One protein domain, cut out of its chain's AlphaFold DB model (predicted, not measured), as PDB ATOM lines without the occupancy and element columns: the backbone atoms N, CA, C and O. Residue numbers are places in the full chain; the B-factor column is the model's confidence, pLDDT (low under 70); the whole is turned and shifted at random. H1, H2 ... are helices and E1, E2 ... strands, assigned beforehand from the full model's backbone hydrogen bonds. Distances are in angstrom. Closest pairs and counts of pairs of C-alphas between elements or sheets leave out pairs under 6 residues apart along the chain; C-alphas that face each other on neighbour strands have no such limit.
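AT A GLANCE: This is residues 69 to 127 and 373 to 388 of the 388 residues of the protein "DUF2138 domain-containing protein" of Shigella sonnei (UniProt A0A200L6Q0). The model is a single twisted sheet of four antiparallel strands, with two one-turn helices, H1 and H2, in the connection from E1 to E2 at one end of the sheet. The opening stretch, residues 69 to 83, has no named element, and its residues 73 to 79 stick out as a loop, while the edge strand E4 crosses E3 at a wide angle and reaches past it with its last residues. The printed part has 75 residues, with two named helices and four named strands along the chain as E1, H1, H2, E2, E3, E4; the sheet's order is E1, E2, E3, E4. The class is mixed, helices and strands. The whole is only just compact, close to loose, with a radius of gyration of the C-alphas of 13.4 A and spans of 36 by 34 by 23 A.

IN THESE COORDINATES: After residues 69 to 83, E1 runs from residue 84, C-alpha at (-0.237, 25.240, -14.649), to residue 89, 16.8 A. H1 is residues 90 to 93, 4.8 A, and H2 is residues 97 to 100, 5.9 A. E2, residues 104 to 111, is 22.3 A long and begins with C-alpha 104 at (19.715, 34.757, -10.010). E3, residues 116 to 122, measures 20.0 A. E4, residues 379 to 387, measures 25.4 A and ends with C-alpha 387 at (1.041, 40.530, 4.224).

HOW THE PARTS SIT: E1 and E2 are antiparallel at 169 degrees, with N 86 and O 109 within hydrogen-bond range at 2.9 A. E2 and E3 form a hairpin at 163 degrees, with N 108 and O 119 at 2.9 A. E3 and E4 are antiparallel at 131 degrees, with N 381 and O 120 at 2.8 A. E1 and E4 are the edge strands and are apart. H1 is on the sheet and stands at the sheet's level, at a height over the sheet of 1.3 A; its closest C-alphas to E2 are those of Ala 90 and Gly 106, 4.4 A apart. H2 is only just not on the sheet, with 4 pairs of C-alphas within 10 A. H1 and H2 only just touch, with 3 pairs of C-alphas within 8 A, and only at the corner by their link; the closest are those of Arg 91 and Gln 98, 5.9 A. Both helices are too short for an O i to N i+4 pair, and each has its one O i to N i+3 pair within range.

THE WHOLE: The C-alphas farthest apart are those of Glu 78 and Leu 100, 38.8 A. Residues 128 to 372 are not printed, and C-alphas 127 and 373 are 11.4 A apart across this cut. Of the links that are printed whole, E1 to H1, H1 to H2, H2 to E2 and E2 to E3 are tight. The mean pLDDT of the printed part is 87.9; residues 76 to 81 are under 70.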
ATOM      1  N   SER A  69      16.504  22.460 -19.086       86.94
ATOM      2  CA  SER A  69      17.191  23.762 -19.185       86.94
ATOM      3  C   SER A  69      16.853  24.743 -18.057       86.94
ATOM      4  O   SER A  69      17.587  25.704 -17.856       86.94
ATOM      5  N   PHE A  70      15.766  24.486 -17.326       90.75
ATOM      6  CA  PHE A  70      15.344  25.229 -16.140       90.75
ATOM      7  C   PHE A  70      15.608  24.452 -14.837       90.75
ATOM      8  O   PHE A  70      15.035  24.796 -13.806       90.75
ATOM      9  N   GLY A  71      16.374  23.353 -14.873       90.06
ATOM     10  CA  GLY A  71      16.595  22.482 -13.710       90.06
ATOM     11  C   GLY A  71      15.308  21.895 -13.122       90.06
ATOM     12  O   GLY A  71      15.214  21.665 -11.921       90.06
ATOM     13  N   LEU A  72      14.263  21.721 -13.939       89.31
ATOM     14  CA  LEU A  72      12.979  21.204 -13.472       89.31
ATOM     15  C   LEU A  72      12.970  19.681 -13.521       89.31
ATOM     16  O   LEU A  72      13.150  19.088 -14.585       89.31
ATOM     17  N   GLU A  73      12.646  19.067 -12.386       81.06
ATOM     18  CA  GLU A  73      12.354  17.639 -12.318       81.06
ATOM     19  C   GLU A  73      11.117  17.266 -13.147       81.06
ATOM     20  O   GLU A  73      10.204  18.077 -13.392       81.06
ATOM     21  N   GLU A  74      11.082  16.001 -13.567       74.69
ATOM     22  CA  GLU A  74       9.935  15.440 -14.258       74.69
ATOM     23  C   GLU A  74       8.707  15.417 -13.343       74.69
ATOM     24  O   GLU A  74       8.759  15.051 -12.168       74.69
ATOM     25  N   ARG A  75       7.561  15.819 -13.899       73.38
ATOM     26  CA  ARG A  75       6.299  15.766 -13.169       73.38
ATOM     27  C   ARG A  75       5.852  14.319 -13.058       73.38
ATOM     28  O   ARG A  75       5.448  13.725 -14.052       73.38
ATOM     29  N   THR A  76       5.848  13.796 -11.844       63.28
ATOM     30  CA  THR A  76       5.145  12.555 -11.522       63.28
ATOM     31  C   THR A  76       3.768  12.910 -10.967       63.28
ATOM     32  O   THR A  76       3.634  13.825 -10.151       63.28
ATOM     33  N   ALA A  77       2.726  12.216 -11.436       57.75
ATOM     34  CA  ALA A  77       1.336  12.468 -11.036       57.75
ATOM     35  C   ALA A  77       1.105  12.326  -9.517       57.75
ATOM     36  O   ALA A  77       0.131  12.853  -8.989       57.75
ATOM     37  N   GLU A  78       2.018  11.648  -8.822       59.25
ATOM     38  CA  GLU A  78       1.925  11.308  -7.403       59.25
ATOM     39  C   GLU A  78       2.438  12.403  -6.455       59.25
ATOM     40  O   GLU A  78       2.036  12.414  -5.295       59.25
ATOM     41  N   LYS A  79       3.303  13.333  -6.902       58.12
ATOM     42  CA  LYS A  79       3.985  14.257  -5.972       58.12
ATOM     43  C   LYS A  79       3.262  15.585  -5.741       58.12
ATOM     44  O   LYS A  79       3.253  16.053  -4.611       58.12
ATOM     45  N   THR A  80       2.615  16.180  -6.747       59.53
ATOM     46  CA  THR A  80       1.647  17.295  -6.604       59.53
ATOM     47  C   THR A  80       0.982  17.534  -7.967       59.53
ATOM     48  O   THR A  80       1.706  17.720  -8.951       59.53
ATOM     49  N   PRO A  81      -0.356  17.563  -8.098       69.50
ATOM     50  CA  PRO A  81      -0.995  17.882  -9.372       69.50
ATOM     51  C   PRO A  81      -0.818  19.375  -9.704       69.50
ATOM     52  O   PRO A  81      -1.639  20.221  -9.356       69.50
ATOM     53  N   VAL A  82       0.275  19.713 -10.391       79.69
ATOM     54  CA  VAL A  82       0.515  21.061 -10.929       79.69
ATOM     55  C   VAL A  82      -0.302  21.235 -12.208       79.69
ATOM     56  O   VAL A  82       0.049  20.686 -13.259       79.69
ATOM     57  N   ARG A  83      -1.379  22.026 -12.129       85.19
ATOM     58  CA  ARG A  83      -2.282  22.311 -13.258       85.19
ATOM     59  C   ARG A  83      -1.627  23.226 -14.288       85.19
ATOM     60  O   ARG A  83      -1.711  22.976 -15.486       85.19
ATOM     61  N   LEU A  84      -0.938  24.263 -13.817       89.25
ATOM     62  CA  LEU A  84      -0.237  25.240 -14.649       89.25
ATOM     63  C   LEU A  84       1.115  25.575 -14.020       89.25
ATOM     64  O   LEU A  84       1.211  25.721 -12.807       89.25
ATOM     65  N   ARG A  85       2.156  25.708 -14.848       90.75
ATOM     66  CA  ARG A  85       3.475  26.208 -14.439       90.75
ATOM     67  C   ARG A  85       3.911  27.285 -15.413       90.75
ATOM     68  O   ARG A  85       3.911  27.038 -16.616       90.75
ATOM     69  N   ILE A  86       4.328  28.420 -14.880       94.06
ATOM     70  CA  ILE A  86       4.977  29.497 -15.621       94.06
ATOM     71  C   ILE A  86       6.412  29.557 -15.112       94.06
ATOM     72  O   ILE A  86       6.620  29.625 -13.905       94.06
ATOM     73  N   VAL A  87       7.394  29.487 -16.009       93.94
ATOM     74  CA  VAL A  87       8.820  29.614 -15.668       93.94
ATOM     75  C   VAL A  87       9.400  30.722 -16.525       93.94
ATOM     76  O   VAL A  87       9.173  30.749 -17.734       93.94
ATOM     77  N   VAL A  88      10.124  31.636 -15.893       94.38
ATOM     78  CA  VAL A  88      10.704  32.806 -16.548       94.38
ATOM     79  C   VAL A  88      12.161  32.910 -16.125       94.38
ATOM     80  O   VAL A  88      12.453  32.984 -14.935       94.38
ATOM     81  N   SER A  89      13.084  32.896 -17.086       93.19
ATOM     82  CA  SER A  89      14.509  33.057 -16.784       93.19
ATOM     83  C   SER A  89      14.847  34.502 -16.427       93.19
ATOM     84  O   SER A  89      14.243  35.450 -16.937       93.19
ATOM     85  N   ALA A  90      15.901  34.670 -15.633       92.38
ATOM     86  CA  ALA A  90      16.505  35.966 -15.358       92.38
ATOM     87  C   ALA A  90      16.961  36.672 -16.643       92.38
ATOM     88  O   ALA A  90      16.949  37.893 -16.704       92.38
ATOM     89  N   ARG A  91      17.286  35.928 -17.712       88.94
ATOM     90  CA  ARG A  91      17.631  36.508 -19.023       88.94
ATOM     91  C   ARG A  91      16.484  37.308 -19.634       88.94
ATOM     92  O   ARG A  91      16.731  38.347 -20.234       88.94
ATOM     93  N   LEU A  92      15.247  36.828 -19.481       89.50
ATOM     94  CA  LEU A  92      14.067  37.553 -19.946       89.50
ATOM     95  C   LEU A  92      13.710  38.696 -18.987       89.50
ATOM     96  O   LEU A  92      13.442  39.799 -19.443       89.50
ATOM     97  N   LEU A  93      13.747  38.448 -17.673       88.00
ATOM     98  CA  LEU A  93      13.396  39.454 -16.658       88.00
ATOM     99  C   LEU A  93      14.381  40.623 -16.597       88.00
ATOM    100  O   LEU A  93      13.981  41.762 -16.390       88.00
ATOM    101  N   GLY A  94      15.667  40.332 -16.755       85.44
ATOM    102  CA  GLY A  94      16.739  41.307 -16.635       85.44
ATOM    103  C   GLY A  94      16.956  42.132 -17.896       85.44
ATOM    104  O   GLY A  94      17.752  43.057 -17.843       85.44
ATOM    105  N   PHE A  95      16.311  41.815 -19.027       86.88
ATOM    106  CA  PHE A  95      16.495  42.522 -20.305       86.88
ATOM    107  C   PHE A  95      17.976  42.757 -20.690       86.88
ATOM    108  O   PHE A  95      18.318  43.773 -21.286       86.88
ATOM    109  N   GLY A  96      18.873  41.823 -20.344       84.31
ATOM    110  CA  GLY A  96      20.322  41.937 -20.559       84.31
ATOM    111  C   GLY A  96      21.135  42.267 -19.299       84.31
ATOM    112  O   GLY A  96      22.303  41.884 -19.219       84.31
ATOM    113  N   TYR A  97      20.518  42.877 -18.283       85.94
ATOM    114  CA  TYR A  97      21.159  43.256 -17.017       85.94
ATOM    115  C   TYR A  97      21.330  42.098 -16.029       85.94
ATOM    116  O   TYR A  97      21.966  42.270 -14.994       85.94
ATOM    117  N   GLN A  98      20.843  40.893 -16.344       88.50
ATOM    118  CA  GLN A  98      21.031  39.719 -15.483       88.50
ATOM    119  C   GLN A  98      22.506  39.380 -15.228       88.50
ATOM    120  O   GLN A  98      22.804  38.677 -14.274       88.50
ATOM    121  N   ARG A  99      23.430  39.880 -16.061       87.75
ATOM    122  CA  ARG A  99      24.876  39.733 -15.841       87.75
ATOM    123  C   ARG A  99      25.333  40.353 -14.524       87.75
ATOM    124  O   ARG A  99      26.274  39.844 -13.948       87.75
ATOM    125  N   LEU A 100      24.660  41.400 -14.043       88.25
ATOM    126  CA  LEU A 100      24.968  42.011 -12.751       88.25
ATOM    127  C   LEU A 100      24.510  41.140 -11.579       88.25
ATOM    128  O   LEU A 100      25.071  41.254 -10.503       88.25
ATOM    129  N   MET A 101      23.540  40.246 -11.784       90.50
ATOM    130  CA  MET A 101      22.980  39.366 -10.751       90.50
ATOM    131  C   MET A 101      23.166  37.893 -11.155       90.50
ATOM    132  O   MET A 101      22.176  37.179 -11.344       90.50
ATOM    133  N   PRO A 102      24.415  37.424 -11.349       89.31
ATOM    134  CA  PRO A 102      24.684  36.093 -11.895       89.31
ATOM    135  C   PRO A 102      24.142  34.963 -11.011       89.31
ATOM    136  O   PRO A 102      23.778  33.906 -11.530       89.31
ATOM    137  N   SER A 103      23.970  35.211  -9.714       90.94
ATOM    138  CA  SER A 103      23.331  34.302  -8.764       90.94
ATOM    139  C   SER A 103      21.864  34.013  -9.072       90.94
ATOM    140  O   SER A 103      21.355  32.977  -8.666       90.94
ATOM    141  N   PHE A 104      21.148  34.899  -9.767       92.25
ATOM    142  CA  PHE A 104      19.715  34.757 -10.010       92.25
ATOM    143  C   PHE A 104      19.435  34.071 -11.355       92.25
ATOM    144  O   PHE A 104      19.786  34.572 -12.424       92.25
ATOM    145  N   ALA A 105      18.752  32.926 -11.318       93.88
ATOM    146  CA  ALA A 105      18.470  32.119 -12.504       93.88
ATOM    147  C   ALA A 105      17.076  32.382 -13.096       93.88
ATOM    148  O   ALA A 105      16.907  32.389 -14.322       93.88
ATOM    149  N   GLY A 106      16.066  32.639 -12.259       94.19
ATOM    150  CA  GLY A 106      14.710  32.938 -12.719       94.19
ATOM    151  C   GLY A 106      13.624  32.787 -11.657       94.19
ATOM    152  O   GLY A 106      13.899  32.545 -10.489       94.19
ATOM    153  N   VAL A 107      12.367  32.912 -12.077       95.25
ATOM    154  CA  VAL A 107      11.187  32.680 -11.230       95.25
ATOM    155  C   VAL A 107      10.308  31.585 -11.806       95.25
ATOM    156  O   VAL A 107      10.269  31.348 -13.019       95.25
ATOM    157  N   ARG A 108       9.548  30.941 -10.926       94.94
ATOM    158  CA  ARG A 108       8.550  29.947 -11.295       94.94
ATOM    159  C   ARG A 108       7.280  30.148 -10.482       94.94
ATOM    160  O   ARG A 108       7.334  30.356  -9.277       94.94
ATOM    161  N   PHE A 109       6.142  30.022 -11.150       95.19
ATOM    162  CA  PHE A 109       4.817  30.039 -10.544       95.19
ATOM    163  C   PHE A 109       4.101  28.741 -10.878       95.19
ATOM    164  O   PHE A 109       4.060  28.343 -12.043       95.19
ATOM    165  N   GLU A 110       3.533  28.085  -9.876       93.25
ATOM    166  CA  GLU A 110       2.797  26.833 -10.034       93.25
ATOM    167  C   GLU A 110       1.389  26.976  -9.470       93.25
ATOM    168  O   GLU A 110       1.216  27.362  -8.322       93.25
ATOM    169  N   MET A 111       0.376  26.658 -10.274       93.06
ATOM    170  CA  MET A 111      -1.005  26.549  -9.813       93.06
ATOM    171  C   MET A 111      -1.263  25.108  -9.371       93.06
ATOM    172  O   MET A 111      -1.424  24.212 -10.211       93.06
ATOM    173  N   GLY A 112      -1.307  24.902  -8.057       88.19
ATOM    174  CA  GLY A 112      -1.734  23.665  -7.413       88.19
ATOM    175  C   GLY A 112      -3.251  23.606  -7.219       88.19
ATOM    176  O   GLY A 112      -4.015  24.330  -7.871       88.19
ATOM    177  N   ASN A 113      -3.698  22.730  -6.321       86.44
ATOM    178  CA  ASN A 113      -5.108  22.632  -5.921       86.44
ATOM    179  C   ASN A 113      -5.499  23.698  -4.886       86.44
ATOM    180  O   ASN A 113      -6.647  24.128  -4.852       86.44
ATOM    181  N   ASP A 114      -4.538  24.120  -4.074       88.75
ATOM    182  CA  ASP A 114      -4.640  25.080  -2.974       88.75
ATOM    183  C   ASP A 114      -4.304  26.524  -3.383       88.75
ATOM    184  O   ASP A 114      -4.581  27.455  -2.633       88.75
ATOM    185  N   GLY A 115      -3.771  26.733  -4.589       91.00
ATOM    186  CA  GLY A 115      -3.557  28.062  -5.154       91.00
ATOM    187  C   GLY A 115      -2.243  28.192  -5.911       91.00
ATOM    188  O   GLY A 115      -1.697  27.213  -6.425       91.00
ATOM    189  N   TRP A 116      -1.773  29.433  -6.014       92.94
ATOM    190  CA  TRP A 116      -0.491  29.762  -6.625       92.94
ATOM    191  C   TRP A 116       0.650  29.611  -5.622       92.94
ATOM    192  O   TRP A 116       0.608  30.185  -4.538       92.94
ATOM    193  N   HIS A 117       1.705  28.932  -6.054       92.94
ATOM    194  CA  HIS A 117       2.974  28.804  -5.349       92.94
ATOM    195  C   HIS A 117       4.069  29.489  -6.154       92.94
ATOM    196  O   HIS A 117       4.167  29.298  -7.369       92.94
ATOM    197  N   SER A 118       4.887  30.298  -5.489       95.00
ATOM    198  CA  SER A 118       5.977  31.051  -6.110       95.00
ATOM    199  C   SER A 118       7.326  30.463  -5.719       95.00
ATOM    200  O   SER A 118       7.517  30.012  -4.594       95.00
ATOM    201  N   PHE A 119       8.274  30.502  -6.649       94.75
ATOM    202  CA  PHE A 119       9.644  30.062  -6.435       94.75
ATOM    203  C   PHE A 119      10.621  31.026  -7.103       94.75
ATOM    204  O   PHE A 119      10.348  31.547  -8.191       94.75
ATOM    205  N   VAL A 120      11.773  31.200  -6.473       94.62
ATOM    206  CA  VAL A 120      12.962  31.837  -7.045       94.62
ATOM    207  C   VAL A 120      13.967  30.734  -7.372       94.62
ATOM    208  O   VAL A 120      14.028  29.739  -6.655       94.62
ATOM    209  N   ALA A 121      14.723  30.860  -8.456       94.94
ATOM    210  CA  ALA A 121      15.856  29.987  -8.734       94.94
ATOM    211  C   ALA A 121      17.166  30.743  -8.568       94.94
ATOM    212  O   ALA A 121      17.318  31.837  -9.124       94.94
ATOM    213  N   LEU A 122      18.107  30.116  -7.869       93.75
ATOM    214  CA  LEU A 122      19.496  30.550  -7.802       93.75
ATOM    215  C   LEU A 122      20.382  29.672  -8.696       93.75
ATOM    216  O   LEU A 122      20.063  28.510  -8.963       93.75
ATOM    217  N   ASN A 123      21.466  30.248  -9.203       93.12
ATOM    218  CA  ASN A 123      22.580  29.505  -9.784       93.12
ATOM    219  C   ASN A 123      23.512  29.010  -8.668       93.12
ATOM    220  O   ASN A 123      23.278  29.293  -7.498       93.12
ATOM    221  N   ASP A 124      24.536  28.239  -9.028       90.25
ATOM    222  CA  ASP A 124      25.502  27.706  -8.066       90.25
ATOM    223  C   ASP A 124      26.448  28.780  -7.489       90.25
ATOM    224  O   ASP A 124      26.446  29.950  -7.888       90.25
ATOM    225  N   GLU A 125      27.263  28.369  -6.515       88.31
ATOM    226  CA  GLU A 125      28.224  29.229  -5.815       88.31
ATOM    227  C   GLU A 125      29.208  29.927  -6.766       88.31
ATOM    228  O   GLU A 125      29.575  31.077  -6.526       88.31
ATOM    229  N   SER A 126      29.584  29.297  -7.888       88.88
ATOM    230  CA  SER A 126      30.515  29.903  -8.852       88.88
ATOM    231  C   SER A 126      29.925  31.138  -9.535       88.88
ATOM    232  O   SER A 126      30.654  32.053  -9.911       88.88
ATOM    233  N   ALA A 127      28.596  31.206  -9.634       85.56
ATOM    234  CA  ALA A 127      27.877  32.365 -10.138       85.56
ATOM    235  C   ALA A 127      27.664  33.454  -9.071       85.56
ATOM    236  O   ALA A 127      26.999  34.441  -9.361       85.56
ATOM    237  N   GLU A 373      21.233  30.912   0.006       82.88
ATOM    238  CA  GLU A 373      22.541  30.358  -0.318       82.88
ATOM    239  C   GLU A 373      22.489  29.597  -1.653       82.88
ATOM    240  O   GLU A 373      21.641  28.707  -1.814       82.88
ATOM    241  N   PRO A 374      23.369  29.946  -2.609       84.75
ATOM    242  CA  PRO A 374      23.590  29.183  -3.830       84.75
ATOM    243  C   PRO A 374      23.998  27.744  -3.521       84.75
ATOM    244  O   PRO A 374      24.840  27.499  -2.667       84.75
ATOM    245  N   GLY A 375      23.437  26.791  -4.255       85.31
ATOM    246  CA  GLY A 375      23.817  25.385  -4.180       85.31
ATOM    247  C   GLY A 375      24.121  24.849  -5.568       85.31
ATOM    248  O   GLY A 375      25.234  24.965  -6.073       85.31
ATOM    249  N   VAL A 376      23.111  24.266  -6.207       88.44
ATOM    250  CA  VAL A 376      23.209  23.769  -7.587       88.44
ATOM    251  C   VAL A 376      22.633  24.780  -8.575       88.44
ATOM    252  O   VAL A 376      21.749  25.563  -8.232       88.44
ATOM    253  N   ALA A 377      23.081  24.729  -9.829       91.50
ATOM    254  CA  ALA A 377      22.463  25.507 -10.896       91.50
ATOM    255  C   ALA A 377      20.947  25.240 -10.961       91.50
ATOM    256  O   ALA A 377      20.515  24.085 -10.930       91.50
ATOM    257  N   TRP A 378      20.146  26.305 -11.079       93.56
ATOM    258  CA  TRP A 378      18.679  26.250 -11.027       93.56
ATOM    259  C   TRP A 378      18.099  25.681  -9.723       93.56
ATOM    260  O   TRP A 378      17.066  25.006  -9.732       93.56
ATOM    261  N   GLN A 379      18.716  25.973  -8.580       93.69
ATOM    262  CA  GLN A 379      18.152  25.622  -7.282       93.69
ATOM    263  C   GLN A 379      16.852  26.398  -7.037       93.69
ATOM    264  O   GLN A 379      16.870  27.590  -6.736       93.69
ATOM    265  N   TRP A 380      15.714  25.711  -7.149       93.69
ATOM    266  CA  TRP A 380      14.389  26.282  -6.906       93.69
ATOM    267  C   TRP A 380      14.084  26.367  -5.411       93.69
ATOM    268  O   TRP A 380      13.882  25.351  -4.749       93.69
ATOM    269  N   LEU A 381      13.974  27.590  -4.904       93.00
ATOM    270  CA  LEU A 381      13.643  27.903  -3.521       93.00
ATOM    271  C   LEU A 381      12.193  28.401  -3.427       93.00
ATOM    272  O   LEU A 381      11.797  29.275  -4.208       93.00
ATOM    273  N   PRO A 382      11.373  27.854  -2.512       93.44
ATOM    274  CA  PRO A 382      10.007  28.317  -2.318       93.44
ATOM    275  C   PRO A 382       9.988  29.729  -1.730       93.44
ATOM    276  O   PRO A 382      10.767  30.064  -0.839       93.44
ATOM    277  N   ILE A 383       9.054  30.538  -2.218       94.00
ATOM    278  CA  ILE A 383       8.787  31.889  -1.734       94.00
ATOM    279  C   ILE A 383       7.560  31.867  -0.827       94.00
ATOM    280  O   ILE A 383       6.528  31.300  -1.185       94.00
ATOM    281  N   THR A 384       7.639  32.583   0.293       94.00
ATOM    282  CA  THR A 384       6.462  32.931   1.096       94.00
ATOM    283  C   THR A 384       6.094  34.393   0.874       94.00
ATOM    284  O   THR A 384       6.936  35.273   1.027       94.00
ATOM    285  N   TRP A 385       4.835  34.665   0.535       94.44
ATOM    286  CA  TRP A 385       4.294  36.024   0.496       94.44
ATOM    287  C   TRP A 385       3.625  36.334   1.834       94.44
ATOM    288  O   TRP A 385       2.626  35.704   2.180       94.44
ATOM    289  N   GLN A 386       4.169  37.290   2.586       95.25
ATOM    290  CA  GLN A 386       3.635  37.686   3.890       95.25
ATOM    291  C   GLN A 386       2.982  39.075   3.797       95.25
ATOM    292  O   GLN A 386       3.669  40.019   3.399       95.25
ATOM    293  N   PRO A 387       1.691  39.223   4.147       95.81
ATOM    294  CA  PRO A 387       1.041  40.530   4.224       95.81
ATOM    295  C   PRO A 387       1.527  41.349   5.438       95.81
ATOM    296  O   PRO A 387       1.894  40.758   6.458       95.81
ATOM    297  N   LEU A 388       1.505  42.688   5.333       93.31
ATOM    298  CA  LEU A 388       1.964  43.651   6.358       93.31
ATOM    299  C   LEU A 388       0.917  44.664   6.831       93.31
ATOM    300  O   LEU A 388       0.305  45.352   5.974       93.31
TER     301      LEU A 388